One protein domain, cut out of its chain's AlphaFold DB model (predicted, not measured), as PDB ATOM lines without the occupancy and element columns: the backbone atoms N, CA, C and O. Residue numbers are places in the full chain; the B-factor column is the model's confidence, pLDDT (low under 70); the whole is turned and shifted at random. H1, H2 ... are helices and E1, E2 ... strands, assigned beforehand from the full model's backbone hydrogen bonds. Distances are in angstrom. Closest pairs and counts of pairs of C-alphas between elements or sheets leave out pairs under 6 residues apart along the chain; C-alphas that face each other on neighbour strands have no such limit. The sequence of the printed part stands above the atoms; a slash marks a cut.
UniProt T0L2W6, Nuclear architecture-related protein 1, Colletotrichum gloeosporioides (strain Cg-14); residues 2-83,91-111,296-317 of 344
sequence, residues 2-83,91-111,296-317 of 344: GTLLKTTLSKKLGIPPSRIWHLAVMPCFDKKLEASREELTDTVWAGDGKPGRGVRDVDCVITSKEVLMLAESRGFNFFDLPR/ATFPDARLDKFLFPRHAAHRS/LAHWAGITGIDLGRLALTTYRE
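What this domain is: This is residues 2 to 83, 91 to 111 and 296 to 317 of the 344 residues of the protein "Nuclear architecture-related protein 1" of Colletotrichum gloeosporioides (strain Cg-14) (UniProt T0L2W6). A loose cluster of short helices, H1, H3, H6 and H7, makes one end of the model, with H5 beside H1 and H6; a small pair of parallel strands, E1 and E2, with H2 packed mainly on E2, joins it to H4, which leads away from the strands at the other end. Residues 104 to 111 stick out. The 125 printed residues, with seven named helices and two named strands in the order H1 E1 H2 H3 E2 H4 H5 H6 H7, are mostly helix by class, although under half of them are in named elements. The whole is only just loose, close to compact, with a radius of gyration of the C-alphas of 16.6 A and spans of 46 by 34 by 32 A.

How they stand to each other: H1, residues 2 to 13, touches H6, residues 296 to 303, closest at the C-alphas of Lys 11 and Thr 303, 6.3 A apart; they run the same way at a steep tilt of 44 degrees. H6 touches H7, residues 307 to 311, at the C-alphas of Ala 300 and Leu 307, 5.5 A. H7 only just touches H3, residues 42 to 45, with 3 pairs of C-alphas within 8 A, the closest being Trp 45 and Arg 309, 5.5 A. H5, residues 96 to 102, is near H1, and close but not clearly touching H6, with the C-alphas of Leu 98 and Trp 299 7.6 A apart. E1, residues 23 to 26, and E2, residues 60 to 63, are parallel neighbours at 28 degrees; N 24 and O 60, 2.9 A, and N 62 and O 24, 3.0 A, are within hydrogen-bond range. With H2, residues 30 to 35, and H3 between them, they form a strand-helix-strand unit, two parallel strands joined through helices, with a right-handed crossover. The closest C-alphas of H2 and E2 are Lys 32 and Val 61, 5.5 A. H4, residues 64 to 73, follows E2 by a tight link and is apart from H1, for instance. Every O i to N i+4 pair is within hydrogen-bond range in H1, H2, H5, H6 and H7; in H4 5 of 6 are, and H3 is too short for such a pair.

Where its parts are: H1 is 16.1 A long and begins at C-alpha 2, (138.608, 123.113, 95.626). E1 is 9.7 A, H2 8.6 A, H3 5.3 A and E2 10.1 A. H4 is 14.7 A and ends at C-alpha 73, (115.594, 137.147, 96.697). H5 is 9.9 A, H6 10.8 A and H7 5.8 A, ending at C-alpha 311, (149.066, 121.244, 96.256).

The domain as a whole: The C-alphas of Asp 48 and Asp 80 are the two farthest apart, 48.7 A. Residues 84 to 90 and 112 to 295 are not printed, with C-alpha gaps of 18.8 A and 21.4 A. The link from H3 to E2 is long. Residues 105 to 111 and 313 to 317 have pLDDT under 70.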
ATOM      1  N   GLY A   2     139.395 123.609  96.772       94.25
ATOM      2  CA  GLY A   2     138.608 123.113  95.626       94.25
ATOM      3  C   GLY A   2     139.181 121.863  94.943       94.25
ATOM      4  O   GLY A   2     138.477 120.865  94.812       94.25
ATOM      5  N   THR A   3     140.482 121.864  94.645       95.06
ATOM      6  CA  THR A   3     141.212 120.701  94.110       95.06
ATOM      7  C   THR A   3     141.066 119.460  94.997       95.06
ATOM      8  O   THR A   3     140.759 118.383  94.498       95.06
ATOM      9  N   LEU A   4     141.220 119.600  96.322       95.44
ATOM     10  CA  LEU A   4     141.084 118.503  97.292       95.44
ATOM     11  C   LEU A   4     139.685 117.904  97.270       95.44
ATOM     12  O   LEU A   4     139.544 116.683  97.165       95.44
ATOM     13  N   LEU A   5     138.662 118.757  97.308       95.62
ATOM     14  CA  LEU A   5     137.271 118.319  97.265       95.62
ATOM     15  C   LEU A   5     136.969 117.590  95.953       95.62
ATOM     16  O   LEU A   5     136.518 116.449  95.985       95.62
ATOM     17  N   LYS A   6     137.259 118.206  94.800       96.00
ATOM     18  CA  LYS A   6     136.894 117.641  93.493       96.00
ATOM     19  C   LYS A   6     137.650 116.360  93.168       96.00
ATOM     20  O   LYS A   6     137.021 115.394  92.742       96.00
ATOM     21  N   THR A   7     138.958 116.315  93.411       95.94
ATOM     22  CA  THR A   7     139.763 115.105  93.162       95.94
ATOM     23  C   THR A   7     139.317 113.944  94.047       95.94
ATOM     24  O   THR A   7     139.113 112.833  93.557       95.94
ATOM     25  N   THR A   8     139.096 114.199  95.341       96.56
ATOM     26  CA  THR A   8     138.694 113.150  96.281       96.56
ATOM     27  C   THR A   8     137.282 112.658  95.996       96.56
ATOM     28  O   THR A   8     137.071 111.451  95.889       96.56
ATOM     29  N   LEU A   9     136.313 113.567  95.842       96.69
ATOM     30  CA  LEU A   9     134.922 113.201  95.578       96.69
ATOM     31  C   LEU A   9     134.778 112.494  94.232       96.69
ATOM     32  O   LEU A   9     134.087 111.483  94.159       96.69
ATOM     33  N   SER A  10     135.476 112.959  93.189       96.38
ATOM     34  CA  SER A  10     135.443 112.314  91.873       96.38
ATOM     35  C   SER A  10     135.926 110.869  91.972       96.38
ATOM     36  O   SER A  10     135.251 109.951  91.505       96.38
ATOM     37  N   LYS A  11     137.044 110.652  92.677       96.31
ATOM     38  CA  LYS A  11     137.622 109.322  92.865       96.31
ATOM     39  C   LYS A  11     136.762 108.409  93.737       96.31
ATOM     40  O   LYS A  11     136.560 107.254  93.377       96.31
ATOM     41  N   LYS A  12     136.275 108.900  94.881       96.88
ATOM     42  CA  LYS A  12     135.530 108.094  95.864       96.88
ATOM     43  C   LYS A  12     134.104 107.776  95.420       96.88
ATOM     44  O   LYS A  12     133.597 106.720  95.775       96.88
ATOM     45  N   LEU A  13     133.473 108.665  94.652       96.12
ATOM     46  CA  LEU A  13     132.106 108.474  94.157       96.12
ATOM     47  C   LEU A  13     132.053 107.896  92.735       96.12
ATOM     48  O   LEU A  13     130.968 107.581  92.256       96.12
ATOM     49  N   GLY A  14     133.191 107.778  92.042       96.38
ATOM     50  CA  GLY A  14     133.239 107.272  90.666       96.38
ATOM     51  C   GLY A  14     132.516 108.173  89.658       96.38
ATOM     52  O   GLY A  14     132.012 107.688  88.647       96.38
ATOM     53  N   ILE A  15     132.435 109.478  89.934       96.94
ATOM     54  CA  ILE A  15     131.780 110.467  89.065       96.94
ATOM     55  C   ILE A  15     132.813 111.419  88.460       96.94
ATOM     56  O   ILE A  15     133.818 111.723  89.107       96.94
ATOM     57  N   PRO A  16     132.584 111.937  87.240       96.31
ATOM     58  CA  PRO A  16     133.478 112.931  86.663       96.31
ATOM     59  C   PRO A  16     133.463 114.236  87.484       96.31
ATOM     60  O   PRO A  16     132.423 114.576  88.061       96.31
ATOM     61  N   PRO A  17     134.565 115.015  87.493       95.62
ATOM     62  CA  PRO A  17     134.648 116.293  88.210       95.62
ATOM     63  C   PRO A  17     133.535 117.281  87.840       95.62
ATOM     64  O   PRO A  17     133.097 118.058  88.683       95.62
ATOM     65  N   SER A  18     133.025 117.214  86.606       96.50
ATOM     66  CA  SER A  18     131.917 118.039  86.105       96.50
ATOM     67  C   SER A  18     130.585 117.808  86.827       96.50
ATOM     68  O   SER A  18     129.687 118.638  86.727       96.50
ATOM     69  N   ARG A  19     130.446 116.701  87.569       97.38
ATOM     70  CA  ARG A  19     129.278 116.410  88.415       97.38
ATOM     71  C   ARG A  19     129.439 116.879  89.861       97.38
ATOM     72  O   ARG A  19     128.547 116.638  90.669       97.38
ATOM     73  N   ILE A  20     130.553 117.526  90.194       97.25
ATOM     74  CA  ILE A  20     130.824 118.069  91.525       97.25
ATOM     75  C   ILE A  20     130.830 119.586  91.414       97.25
ATOM     76  O   ILE A  20     131.711 120.164  90.774       97.25
ATOM     77  N   TRP A  21     129.852 120.219  92.057       97.50
ATOM     78  CA  TRP A  21     129.713 121.667  92.077       97.50
ATOM     79  C   TRP A  21     130.145 122.224  93.434       97.50
ATOM     80  O   TRP A  21     129.616 121.831  94.474       97.50
ATOM     81  N   HIS A  22     131.132 123.113  93.427       97.31
ATOM     82  CA  HIS A  22     131.761 123.693  94.605       97.31
ATOM     83  C   HIS A  22     131.498 125.201  94.667       97.31
ATOM     84  O   HIS A  22     132.010 125.979  93.856       97.31
ATOM     85  N   LEU A  23     130.714 125.593  95.673       97.62
ATOM     86  CA  LEU A  23     130.451 126.978  96.051       97.62
ATOM     87  C   LEU A  23     131.371 127.392  97.192       97.62
ATOM     88  O   LEU A  23     131.442 126.701  98.206       97.62
ATOM     89  N   ALA A  24     131.995 128.556  97.060       97.19
ATOM     90  CA  ALA A  24     132.731 129.191  98.139       97.19
ATOM     91  C   ALA A  24     132.064 130.510  98.550       97.19
ATOM     92  O   ALA A  24     131.748 131.345  97.702       97.19
ATOM     93  N   VAL A  25     131.893 130.713  99.856       96.62
ATOM     94  CA  VAL A  25     131.498 132.006 100.430       96.62
ATOM     95  C   VAL A  25     132.765 132.730 100.871       96.62
ATOM     96  O   VAL A  25     133.555 132.170 101.628       96.62
ATOM     97  N   MET A  26     133.000 133.938 100.361       95.69
ATOM     98  CA  MET A  26     134.270 134.647 100.542       95.69
ATOM     99  C   MET A  26     134.055 136.133 100.856       95.69
ATOM    100  O   MET A  26     133.270 136.794 100.182       95.69
ATOM    101  N   PRO A  27     134.824 136.748 101.766       95.00
ATOM    102  CA  PRO A  27     134.683 138.172 102.094       95.00
ATOM    103  C   PRO A  27     135.269 139.118 101.017       95.00
ATOM    104  O   PRO A  27     135.533 140.291 101.274       95.00
ATOM    105  N   CYS A  28     135.533 138.639  99.796       94.06
ATOM    106  CA  CYS A  28     136.334 139.345  98.796       94.06
ATOM    107  C   CYS A  28     135.839 139.099  97.363       94.06
ATOM    108  O   CYS A  28     135.594 137.956  96.977       94.06
ATOM    109  N   PHE A  29     135.769 140.161  96.553       93.12
ATOM    110  CA  PHE A  29     135.440 140.059  95.127       93.12
ATOM    111  C   PHE A  29     136.561 139.427  94.298       93.12
ATOM    112  O   PHE A  29     136.274 138.674  93.370       93.12
ATOM    113  N   ASP A  30     137.826 139.650  94.660       94.62
ATOM    114  CA  ASP A  30     138.972 139.114  93.913       94.62
ATOM    115  C   ASP A  30     138.983 137.582  93.900       94.62
ATOM    116  O   ASP A  30     139.492 136.977  92.959       94.62
ATOM    117  N   LYS A  31     138.345 136.929  94.882       94.69
ATOM    118  CA  LYS A  31     138.176 135.469  94.881       94.69
ATOM    119  C   LYS A  31     137.347 134.961  93.699       94.69
ATOM    120  O   LYS A  31     137.572 133.836  93.264       94.69
ATOM    121  N   LYS A  32     136.465 135.785  93.123       95.62
ATOM    122  CA  LYS A  32     135.768 135.470  91.863       95.62
ATOM    123  C   LYS A  32     136.744 135.433  90.689       95.62
ATOM    124  O   LYS A  32     136.711 134.503  89.888       95.62
ATOM    125  N   LEU A  33     137.636 136.424  90.618       93.81
ATOM    126  CA  LEU A  33     138.673 136.496  89.590       93.81
ATOM    127  C   LEU A  33     139.663 135.342  89.741       93.81
ATOM    128  O   LEU A  33     139.995 134.697  88.752       93.81
ATOM    129  N   GLU A  34     140.066 135.022  90.973       92.69
ATOM    130  CA  GLU A  34     140.904 133.861  91.265       92.69
ATOM    131  C   GLU A  34     140.246 132.576  90.766       92.69
ATOM    132  O   GLU A  34     140.848 131.887  89.954       92.69
ATOM    133  N   ALA A  35     138.994 132.302  91.149       93.75
ATOM    134  CA  ALA A  35     138.258 131.114  90.712       93.75
ATOM    135  C   ALA A  35     138.061 131.023  89.184       93.75
ATOM    136  O   ALA A  35     137.885 129.929  88.653       93.75
ATOM    137  N   SER A  36     138.103 132.148  88.460       92.62
ATOM    138  CA  SER A  36     138.000 132.168  86.994       92.62
ATOM    139  C   SER A  36     139.302 131.857  86.243       92.62
ATOM    140  O   SER A  36     139.260 131.713  85.022       92.62
ATOM    141  N   ARG A  37     140.438 131.753  86.943       90.94
ATOM    142  CA  ARG A  37     141.758 131.494  86.350       90.94
ATOM    143  C   ARG A  37     141.811 130.128  85.664       90.94
ATOM    144  O   ARG A  37     141.391 129.125  86.233       90.94
ATOM    145  N   GLU A  38     142.370 130.083  84.456       90.06
ATOM    146  CA  GLU A  38     142.435 128.862  83.633       90.06
ATOM    147  C   GLU A  38     143.365 127.788  84.217       90.06
ATOM    148  O   GLU A  38     143.230 126.610  83.893       90.06
ATOM    149  N   GLU A  39     144.293 128.176  85.096       89.25
ATOM    150  CA  GLU A  39     145.150 127.252  85.844       89.25
ATOM    151  C   GLU A  39     144.464 126.579  87.046       89.25
ATOM    152  O   GLU A  39     145.039 125.676  87.650       89.25
ATOM    153  N   LEU A  40     143.261 127.016  87.423       92.00
ATOM    154  CA  LEU A  40     142.493 126.445  88.533       92.00
ATOM    155  C   LEU A  40     141.396 125.525  88.012       92.00
ATOM    156  O   LEU A  40     140.205 125.728  88.272       92.00
ATOM    157  N   THR A  41     141.805 124.536  87.225       93.56
ATOM    158  CA  THR A  41     140.908 123.590  86.566       93.56
ATOM    159  C   THR A  41     141.457 122.167  86.604       93.56
ATOM    160  O   THR A  41     142.647 121.928  86.835       93.56
ATOM    161  N   ASP A  42     140.584 121.204  86.328       92.88
ATOM    162  CA  ASP A  42     140.924 119.787  86.232       92.88
ATOM    163  C   ASP A  42     141.949 119.446  85.151       92.88
ATOM    164  O   ASP A  42     142.689 118.474  85.308       92.88
ATOM    165  N   THR A  43     142.108 120.263  84.109       91.56
ATOM    166  CA  THR A  43     143.165 120.039  83.111       91.56
ATOM    167  C   THR A  43     144.563 120.138  83.726       91.56
ATOM    168  O   THR A  43     145.485 119.448  83.284       91.56
ATOM    169  N   VAL A  44     144.729 120.919  84.798       90.12
ATOM    170  CA  VAL A  44     146.021 121.092  85.470       90.12
ATOM    171  C   VAL A  44     146.359 119.907  86.373       90.12
ATOM    172  O   VAL A  44     147.487 119.410  86.335       90.12
ATOM    173  N   TRP A  45     145.411 119.387  87.153       89.75
ATOM    174  CA  TRP A  45     145.692 118.284  88.086       89.75
ATOM    175  C   TRP A  45     145.378 116.884  87.529       89.75
ATOM    176  O   TRP A  45     146.054 115.935  87.918       89.75
ATOM    177  N   ALA A  46     144.443 116.738  86.584       85.38
ATOM    178  CA  ALA A  46     144.112 115.466  85.919       85.38
ATOM    179  C   ALA A  46     144.534 115.387  84.440       85.38
ATOM    180  O   ALA A  46     144.663 114.284  83.915       85.38
ATOM    181  N   GLY A  47     144.755 116.519  83.765       82.25
ATOM    182  CA  GLY A  47     145.145 116.567  82.348       82.25
ATOM    183  C   GLY A  47     146.659 116.551  82.111       82.25
ATOM    184  O   GLY A  47     147.415 115.916  82.851       82.25
ATOM    185  N   ASP A  48     147.118 117.278  81.088       82.19
ATOM    186  CA  ASP A  48     148.538 117.390  80.713       82.19
ATOM    187  C   ASP A  48     149.332 118.387  81.579       82.19
ATOM    188  O   ASP A  48     150.506 118.646  81.317       82.19
ATOM    189  N   GLY A  49     148.698 118.944  82.617       81.31
ATOM    190  CA  GLY A  49     149.316 119.922  83.507       81.31
ATOM    191  C   GLY A  49     149.257 121.356  82.991       81.31
ATOM    192  O   GLY A  49     149.799 122.243  83.648       81.31
ATOM    193  N   LYS A  50     148.614 121.611  81.843       82.50
ATOM    194  CA  LYS A  50     148.529 122.954  81.265       82.50
ATOM    195  C   LYS A  50     147.198 123.638  81.589       82.50
ATOM    196  O   LYS A  50     146.158 122.973  81.672       82.50
ATOM    197  N   PRO A  51     147.213 124.977  81.748       83.75
ATOM    198  CA  PRO A  51     145.993 125.767  81.829       83.75
ATOM    199  C   PRO A  51     145.126 125.538  80.593       83.75
ATOM    200  O   PRO A  51     145.630 125.456  79.471       83.75
ATOM    201  N   GLY A  52     143.821 125.440  80.801       80.56
ATOM    202  CA  GLY A  52     142.893 125.173  79.720       80.56
ATOM    203  C   GLY A  52     141.443 125.287  80.154       80.56
ATOM    204  O   GLY A  52     141.119 125.468  81.330       80.56
ATOM    205  N   ARG A  53     140.546 125.179  79.171       84.12
ATOM    206  CA  ARG A  53     139.108 125.102  79.435       84.12
ATOM    207  C   ARG A  53     138.785 123.734  80.029       84.12
ATOM    208  O   ARG A  53     138.704 122.751  79.300       84.12
ATOM    209  N   GLY A  54     138.592 123.711  81.340       90.88
ATOM    210  CA  GLY A  54     138.210 122.538  82.115       90.88
ATOM    211  C   GLY A  54     137.158 122.852  83.174       90.88
ATOM    212  O   GLY A  54     136.612 123.957  83.248       90.88
ATOM    213  N   VAL A  55     136.883 121.862  84.012       95.31
ATOM    214  CA  VAL A  55     136.077 122.005  85.221       95.31
ATOM    215  C   VAL A  55     136.886 122.788  86.247       95.31
ATOM    216  O   VAL A  55     137.978 122.377  86.624       95.31
ATOM    217  N   ARG A  56     136.344 123.912  86.722       95.19
ATOM    218  CA  ARG A  56     137.016 124.775  87.704       95.19
ATOM    219  C   ARG A  56     137.167 124.083  89.052       95.19
ATOM    220  O   ARG A  56     136.297 123.315  89.443       95.19
ATOM    221  N   ASP A  57     138.198 124.429  89.811       95.25
ATOM    222  CA  ASP A  57     138.349 123.980  91.201       95.25
ATOM    223  C   ASP A  57     137.256 124.557  92.117       95.25
ATOM    224  O   ASP A  57     136.825 123.918  93.083       95.25
ATOM    225  N   VAL A  58     136.791 125.769  91.809       97.06
ATOM    226  CA  VAL A  58     135.682 126.467  92.471       97.06
ATOM    227  C   VAL A  58     134.733 126.962  91.384       97.06
ATOM    228  O   VAL A  58     135.129 127.762  90.539       97.06
ATOM    229  N   ASP A  59     133.493 126.475  91.370       97.50
ATOM    230  CA  ASP A  59     132.541 126.783  90.294       97.50
ATOM    231  C   ASP A  59     131.859 128.131  90.495       97.50
ATOM    232  O   ASP A  59     131.534 128.818  89.527       97.50
ATOM    233  N   CYS A  60     131.638 128.504  91.753       97.81
ATOM    234  CA  CYS A  60     130.981 129.745  92.114       97.81
ATOM    235  C   CYS A  60     131.587 130.312  93.392       97.81
ATOM    236  O   CYS A  60     131.850 129.593  94.355       97.81
ATOM    237  N   VAL A  61     131.780 131.625  93.394       98.19
ATOM    238  CA  VAL A  61     132.164 132.380  94.579       98.19
ATOM    239  C   VAL A  61     131.095 133.432  94.813       98.19
ATOM    240  O   VAL A  61     130.855 134.267  93.937       98.19
ATOM    241  N   ILE A  62     130.484 133.398  95.993       97.62
ATOM    242  CA  ILE A  62     129.576 134.445  96.464       97.62
ATOM    243  C   ILE A  62     130.195 135.175  97.647       97.62
ATOM    244  O   ILE A  62     130.964 134.599  98.420       97.62
ATOM    245  N   THR A  63     129.888 136.456  97.784       97.12
ATOM    246  CA  THR A  63     130.350 137.255  98.912       97.12
ATOM    247  C   THR A  63     129.409 137.181 100.104       97.12
ATOM    248  O   THR A  63     128.250 136.793  99.970       97.12
ATOM    249  N   SER A  64     129.884 137.602 101.278       94.31
ATOM    250  CA  SER A  64     129.049 137.730 102.478       94.31
ATOM    251  C   SER A  64     127.814 138.605 102.227       94.31
ATOM    252  O   SER A  64     126.721 138.278 102.679       94.31
ATOM    253  N   LYS A  65     127.958 139.681 101.438       92.94
ATOM    254  CA  LYS A  65     126.823 140.516 101.014       92.94
ATOM    255  C   LYS A  65     125.861 139.773 100.080       92.94
ATOM    256  O   LYS A  65     124.649 139.899 100.218       92.94
ATOM    257  N   GLU A  66     126.376 138.977  99.149       95.75
ATOM    258  CA  GLU A  66     125.542 138.219  98.208       95.75
ATOM    259  C   GLU A  66     124.741 137.102  98.888       95.75
ATOM    260  O   GLU A  66     123.672 136.752  98.399       95.75
ATOM    261  N   VAL A  67     125.195 136.586 100.036       95.00
ATOM    262  CA  VAL A  67     124.391 135.673 100.868       95.00
ATOM    263  C   VAL A  67     123.119 136.363 101.373       95.00
ATOM    264  O   VAL A  67     122.042 135.770 101.306       95.00
ATOM    265  N   LEU A  68     123.211 137.620 101.820       92.75
ATOM    266  CA  LEU A  68     122.041 138.395 102.253       92.75
ATOM    267  C   LEU A  68     121.099 138.697 101.086       92.75
ATOM    268  O   LEU A  68     119.895 138.483 101.200       92.75
ATOM    269  N   MET A  69     121.654 139.107  99.943       93.00
ATOM    270  CA  MET A  69     120.868 139.334  98.724       93.00
ATOM    271  C   MET A  69     120.163 138.054  98.256       93.00
ATOM    272  O   MET A  69     119.030 138.099  97.780       93.00
ATOM    273  N   LEU A  70     120.811 136.892  98.401       94.62
ATOM    274  CA  LEU A  70     120.202 135.606  98.077       94.62
ATOM    275  C   LEU A  70     119.026 135.303  99.010       94.62
ATOM    276  O   LEU A  70     117.975 134.901  98.515       94.62
ATOM    277  N   ALA A  71     119.171 135.514 100.319       93.19
ATOM    278  CA  ALA A  71     118.081 135.344 101.282       93.19
ATOM    279  C   ALA A  71     116.877 136.243 100.946       93.19
ATOM    280  O   ALA A  71     115.756 135.750 100.804       93.19
ATOM    281  N   GLU A  72     117.134 137.527 100.688       91.38
ATOM    282  CA  GLU A  72     116.118 138.501 100.274       91.38
ATOM    283  C   GLU A  72     115.409 138.068  98.982       91.38
ATOM    284  O   GLU A  72     114.182 138.016  98.931       91.38
ATOM    285  N   SER A  73     116.164 137.639  97.963       94.62
ATOM    286  CA  SER A  73     115.594 137.147  96.697       94.62
ATOM    287  C   SER A  73     114.722 135.896  96.854       94.62
ATOM    288  O   SER A  73     113.894 135.595  95.994       94.62
ATOM    289  N   ARG A  74     114.912 135.144  97.947       95.00
ATOM    290  CA  ARG A  74     114.127 133.955  98.304       95.00
ATOM    291  C   ARG A  74     112.976 134.273  99.258       95.00
ATOM    292  O   ARG A  74     112.258 133.351  99.640       95.00
ATOM    293  N   GLY A  75     112.779 135.543  99.609       93.31
ATOM    294  CA  GLY A  75     111.653 136.008 100.412       93.31
ATOM    295  C   GLY A  75     111.776 135.718 101.906       93.31
ATOM    296  O   GLY A  75     110.751 135.650 102.576       93.31
ATOM    297  N   PHE A  76     112.991 135.535 102.439       91.56
ATOM    298  CA  PHE A  76     113.192 135.412 103.884       91.56
ATOM    299  C   PHE A  76     114.290 136.343 104.395       91.56
ATOM    300  O   PHE A  76     115.294 136.602 103.732       91.56
ATOM    301  N   ASN A  77     114.099 136.833 105.615       89.44
ATOM    302  CA  ASN A  77     115.085 137.645 106.306       89.44
ATOM    303  C   ASN A  77     116.172 136.739 106.896       89.44
ATOM    304  O   ASN A  77     115.903 135.882 107.737       89.44
ATOM    305  N   PHE A  78     117.414 136.942 106.458       91.06
ATOM    306  CA  PHE A  78     118.564 136.162 106.916       91.06
ATOM    307  C   PHE A  78     118.739 136.199 108.441       91.06
ATOM    308  O   PHE A  78     119.139 135.205 109.037       91.06
ATOM    309  N   PHE A  79     118.436 137.328 109.084       89.06
ATOM    310  CA  PHE A  79     118.659 137.495 110.522       89.06
ATOM    311  C   PHE A  79     117.625 136.795 111.401       89.06
ATOM    312  O   PHE A  79     117.868 136.653 112.598       89.06
ATOM    313  N   ASP A  80     116.515 136.353 110.814       89.62
ATOM    314  CA  ASP A  80     115.491 135.580 111.515       89.62
ATOM    315  C   ASP A  80     115.825 134.079 111.504       89.62
ATOM    316  O   ASP A  80     115.151 133.277 112.152       89.62
ATOM    317  N   LEU A  81     116.883 133.680 110.784       87.12
ATOM    318  CA  LEU A  81     117.348 132.302 110.778       87.12
ATOM    319  C   LEU A  81     117.917 131.910 112.151       87.12
ATOM    320  O   LEU A  81     118.694 132.662 112.749       87.12
ATOM    321  N   PRO A  82     117.594 130.702 112.643       85.62
ATOM    322  CA  PRO A  82     118.177 130.202 113.874       85.62
ATOM    323  C   PRO A  82     119.688 130.009 113.698       85.62
ATOM    324  O   PRO A  82     120.149 129.460 112.697       85.62
ATOM    325  N   ARG A  83     120.467 130.445 114.696       79.25
ATOM    326  CA  ARG A  83     121.938 130.334 114.686       79.25
ATOM    327  C   ARG A  83     122.431 128.889 114.754       79.25
ATOM    328  O   ARG A  83     123.515 128.595 114.269       79.25
ATOM    329  N   ALA A  91     126.568 115.830 106.309       86.06
ATOM    330  CA  ALA A  91     126.940 114.749 105.406       86.06
ATOM    331  C   ALA A  91     128.418 114.377 105.617       86.06
ATOM    332  O   ALA A  91     129.299 115.238 105.570       86.06
ATOM    333  N   THR A  92     128.692 113.094 105.848       90.25
ATOM    334  CA  THR A  92     130.061 112.594 106.021       90.25
ATOM    335  C   THR A  92     130.826 112.679 104.710       90.25
ATOM    336  O   THR A  92     130.325 112.262 103.661       90.25
ATOM    337  N   PHE A  93     132.064 113.161 104.761       94.06
ATOM    338  CA  PHE A  93     132.942 113.139 103.607       94.06
ATOM    339  C   PHE A  93     133.352 111.683 103.301       94.06
ATOM    340  O   PHE A  93     133.670 110.941 104.232       94.06
ATOM    341  N   PRO A  94     133.373 111.241 102.026       94.88
ATOM    342  CA  PRO A  94     133.563 109.826 101.669       94.88
ATOM    343  C   PRO A  94     134.900 109.182 102.073       94.88
ATOM    344  O   PRO A  94     135.079 107.977 101.902       94.88
ATOM    345  N   ASP A  95     135.868 109.958 102.562       95.88
ATOM    346  CA  ASP A  95     137.126 109.447 103.097       95.88
ATOM    347  C   ASP A  95     137.267 109.829 104.568       95.88
ATOM    348  O   ASP A  95     137.349 111.008 104.882       95.88
ATOM    349  N   ALA A  96     137.339 108.845 105.467       94.06
ATOM    350  CA  ALA A  96     137.316 109.092 106.909       94.06
ATOM    351  C   ALA A  96     138.505 109.925 107.425       94.06
ATOM    352  O   ALA A  96     138.363 110.645 108.414       94.06
ATOM    353  N   ARG A  97     139.685 109.833 106.792       94.62
ATOM    354  CA  ARG A  97     140.852 110.629 107.200       94.62
ATOM    355  C   ARG A  97     140.694 112.073 106.745       94.62
ATOM    356  O   ARG A  97     140.912 112.984 107.539       94.62
ATOM    357  N   LEU A  98     140.280 112.280 105.495       95.06
ATOM    358  CA  LEU A  98     140.012 113.623 104.983       95.06
ATOM    359  C   LEU A  98     138.768 114.250 105.621       95.06
ATOM    360  O   LEU A  98     138.750 115.456 105.810       95.06
ATOM    361  N   ASP A  99     137.778 113.458 106.029       94.00
ATOM    362  CA  ASP A  99     136.621 113.923 106.797       94.00
ATOM    363  C   ASP A  99     137.060 114.568 108.115       94.00
ATOM    364  O   ASP A  99     136.725 115.717 108.376       94.00
ATOM    365  N   LYS A 100     137.900 113.872 108.895       91.75
ATOM    366  CA  LYS A 100     138.475 114.405 110.142       91.75
ATOM    367  C   LYS A 100     139.365 115.627 109.912       91.75
ATOM    368  O   LYS A 100     139.438 116.493 110.774       91.75
ATOM    369  N   PHE A 101     140.067 115.677 108.782       90.94
ATOM    370  CA  PHE A 101     140.938 116.795 108.428       90.94
ATOM    371  C   PHE A 101     140.159 118.051 108.021       90.94
ATOM    372  O   PHE A 101     140.528 119.152 108.413       90.94
ATOM    373  N   LEU A 102     139.096 117.890 107.229       90.25
ATOM    374  CA  LEU A 102     138.262 118.989 106.737       90.25
ATOM    375  C   LEU A 102     137.249 119.471 107.777       90.25
ATOM    376  O   LEU A 102     136.883 120.643 107.770       90.25
ATOM    377  N   PHE A 103     136.793 118.564 108.641       87.62
ATOM    378  CA  PHE A 103     135.756 118.799 109.642       87.62
ATOM    379  C   PHE A 103     136.227 118.272 111.007       87.62
ATOM    380  O   PHE A 103     135.699 117.269 111.506       87.62
ATOM    381  N   PRO A 104     137.266 118.886 111.599       81.19
ATOM    382  CA  PRO A 104     137.738 118.483 112.915       81.19
ATOM    383  C   PRO A 104     136.619 118.680 113.950       81.19
ATOM    384  O   PRO A 104     135.915 119.682 113.926       81.19
ATOM    385  N   ARG A 105     136.438 117.702 114.850       65.56
ATOM    386  CA  ARG A 105     135.367 117.718 115.874       65.56
ATOM    387  C   ARG A 105     135.563 118.782 116.952       65.56
ATOM    388  O   ARG A 105     134.606 119.169 117.599       65.56
ATOM    389  N   HIS A 106     136.799 119.224 117.126       63.12
ATOM    390  CA  HIS A 106     137.172 120.323 117.997       63.12
ATOM    391  C   HIS A 106     138.100 121.220 117.189       63.12
ATOM    392  O   HIS A 106     138.960 120.701 116.464       63.12
ATOM    393  N   ALA A 107     137.954 122.539 117.309       54.94
ATOM    394  CA  ALA A 107     138.945 123.473 116.794       54.94
ATOM    395  C   ALA A 107     140.273 123.198 117.519       54.94
ATOM    396  O   ALA A 107     140.515 123.668 118.627       54.94
ATOM    397  N   ALA A 108     141.125 122.356 116.923       50.62
ATOM    398  CA  ALA A 108     142.407 121.956 117.507       50.62
ATOM    399  C   ALA A 108     143.372 123.147 117.647       50.62
ATOM    400  O   ALA A 108     144.376 123.067 118.351       50.62
ATOM    401  N   HIS A 109     143.057 124.253 116.977       57.12
ATOM    402  CA  HIS A 109     143.818 125.482 116.977       57.12
ATOM    403  C   HIS A 109     142.853 126.661 116.994       57.12
ATOM    404  O   HIS A 109     141.994 126.757 116.121       57.12
ATOM    405  N   ARG A 110     143.000 127.527 117.999       61.75
ATOM    406  CA  ARG A 110     142.403 128.861 117.990       61.75
ATOM    407  C   ARG A 110     143.382 129.773 117.280       61.75
ATOM    408  O   ARG A 110     144.506 129.945 117.765       61.75
ATOM    409  N   SER A 111     142.980 130.369 116.165       64.06
ATOM    410  CA  SER A 111     143.819 131.359 115.506       64.06
ATOM    411  C   SER A 111     143.958 132.558 116.439       64.06
ATOM    412  O   SER A 111     143.033 133.351 116.605       64.06
ATOM    413  N   LEU A 296     148.276 115.039 103.468       95.62
ATOM    414  CA  LEU A 296     148.546 115.398 102.075       95.62
ATOM    415  C   LEU A 296     149.062 114.197 101.263       95.62
ATOM    416  O   LEU A 296     148.615 113.982 100.138       95.62
ATOM    417  N   ALA A 297     149.938 113.374 101.844       96.56
ATOM    418  CA  ALA A 297     150.416 112.139 101.220       96.56
ATOM    419  C   ALA A 297     149.279 111.121 101.023       96.56
ATOM    420  O   ALA A 297     149.171 110.504  99.965       96.56
ATOM    421  N   HIS A 298     148.383 110.987 102.006       97.31
ATOM    422  CA  HIS A 298     147.175 110.165 101.888       97.31
ATOM    423  C   HIS A 298     146.248 110.658 100.770       97.31
ATOM    424  O   HIS A 298     145.763 109.853  99.979       97.31
ATOM    425  N   TRP A 299     146.039 111.974 100.658       97.06
ATOM    426  CA  TRP A 299     145.259 112.569  99.567       97.06
ATOM    427  C   TRP A 299     145.862 112.263  98.185       97.06
ATOM    428  O   TRP A 299     145.140 111.829  97.280       97.06
ATOM    429  N   ALA A 300     147.181 112.402  98.032       96.56
ATOM    430  CA  ALA A 300     147.888 111.999  96.816       96.56
ATOM    431  C   ALA A 300     147.707 110.496  96.524       96.56
ATOM    432  O   ALA A 300     147.372 110.114  95.403       96.56
ATOM    433  N   GLY A 301     147.813 109.644  97.548       96.62
ATOM    434  CA  GLY A 301     147.609 108.198  97.431       96.62
ATOM    435  C   GLY A 301     146.196 107.804  96.984       96.62
ATOM    436  O   GLY A 301     146.046 106.937  96.126       96.62
ATOM    437  N   ILE A 302     145.154 108.463  97.504       95.69
ATOM    438  CA  ILE A 302     143.762 108.219  97.083       95.69
ATOM    439  C   ILE A 302     143.580 108.532  95.599       95.69
ATOM    440  O   ILE A 302     142.936 107.777  94.867       95.69
ATOM    441  N   THR A 303     144.082 109.688  95.176       94.56
ATOM    442  CA  THR A 303     143.820 110.224  93.839       94.56
ATOM    443  C   THR A 303     144.722 109.598  92.781       94.56
ATOM    444  O   THR A 303     144.324 109.522  91.620       94.56
ATOM    445  N   GLY A 304     145.899 109.105  93.180       94.44
ATOM    446  CA  GLY A 304     146.951 108.658  92.270       94.44
ATOM    447  C   GLY A 304     147.642 109.816  91.547       94.44
ATOM    448  O   GLY A 304     148.287 109.593  90.526       94.44
ATOM    449  N   ILE A 305     147.478 111.049  92.037       93.06
ATOM    450  CA  ILE A 305     148.061 112.261  91.461       93.06
ATOM    451  C   ILE A 305     149.199 112.720  92.370       93.06
ATOM    452  O   ILE A 305     149.069 112.721  93.594       93.06
ATOM    453  N   ASP A 306     150.315 113.120  91.762       92.81
ATOM    454  CA  ASP A 306     151.463 113.652  92.490       92.81
ATOM    455  C   ASP A 306     151.092 114.874  93.349       92.81
ATOM    456  O   ASP A 306     150.336 115.754  92.927       92.81
ATOM    457  N   LEU A 307     151.667 114.952  94.550       92.06
ATOM    458  CA  LEU A 307     151.347 116.011  95.503       92.06
ATOM    459  C   LEU A 307     151.739 117.401  94.982       92.06
ATOM    460  O   LEU A 307     151.033 118.366  95.266       92.06
ATOM    461  N   GLY A 308     152.806 117.522  94.188       89.50
ATOM    462  CA  GLY A 308     153.173 118.782  93.545       89.50
ATOM    463  C   GLY A 308     152.068 119.276  92.613       89.50
ATOM    464  O   GLY A 308     151.670 120.439  92.681       89.50
ATOM    465  N   ARG A 309     151.476 118.374  91.821       88.56
ATOM    466  CA  ARG A 309     150.323 118.692  90.959       88.56
ATOM    467  C   ARG A 309     149.031 118.957  91.723       88.56
ATOM    468  O   ARG A 309     148.145 119.581  91.162       88.56
ATOM    469  N   LEU A 310     148.889 118.473  92.952       91.12
ATOM    470  CA  LEU A 310     147.686 118.683  93.763       91.12
ATOM    471  C   LEU A 310     147.755 119.954  94.614       91.12
ATOM    472  O   LEU A 310     146.770 120.683  94.724       91.12
ATOM    473  N   ALA A 311     148.901 120.206  95.244       88.12
ATOM    474  CA  ALA A 311     149.066 121.244  96.256       88.12
ATOM    475  C   ALA A 311     149.766 122.507  95.733       88.12
ATOM    476  O   ALA A 311     149.615 123.566  96.340       88.12
ATOM    477  N   LEU A 312     150.512 122.418  94.625       82.25
ATOM    478  CA  LEU A 312     151.316 123.524  94.089       82.25
ATOM    479  C   LEU A 312     150.805 124.045  92.735       82.25
ATOM    480  O   LEU A 312     151.531 124.760  92.051       82.25
ATOM    481  N   THR A 313     149.553 123.758  92.355       69.69
ATOM    482  CA  THR A 313     148.942 124.218  91.085       69.69
ATOM    483  C   THR A 313     148.987 125.734  90.887       69.69
ATOM    484  O   THR A 313     149.020 126.221  89.761       69.69
ATOM    485  N   THR A 314     149.003 126.494  91.981       64.94
ATOM    486  CA  THR A 314     149.045 127.962  91.981       64.94
ATOM    487  C   THR A 314     150.421 128.538  92.268       64.94
ATOM    488  O   THR A 314     150.589 129.761  92.189       64.94
ATOM    489  N   TYR A 315     151.403 127.698  92.605       63.41
ATOM    490  CA  TYR A 315     152.749 128.166  92.881       63.41
ATOM    491  C   TYR A 315     153.374 128.663  91.580       63.41
ATOM    492  O   TYR A 315     153.637 127.901  90.651       63.41
ATOM    493  N   ARG A 316     153.611 129.971  91.513       59.59
ATOM    494  CA  ARG A 316     154.420 130.573  90.460       59.59
ATOM    495  C   ARG A 316     155.753 130.943  91.072       59.59
ATOM    496  O   ARG A 316     155.814 131.840  91.912       59.59
ATOM    497  N   GLU A 317     156.808 130.281  90.621       58.94
ATOM    498  CA  GLU A 317     158.145 130.818  90.804       58.94
ATOM    499  C   GLU A 317     158.185 132.183  90.107       58.94
ATOM    500  O   GLU A 317     158.094 132.295  88.882       58.94
TER     501      GLU A 317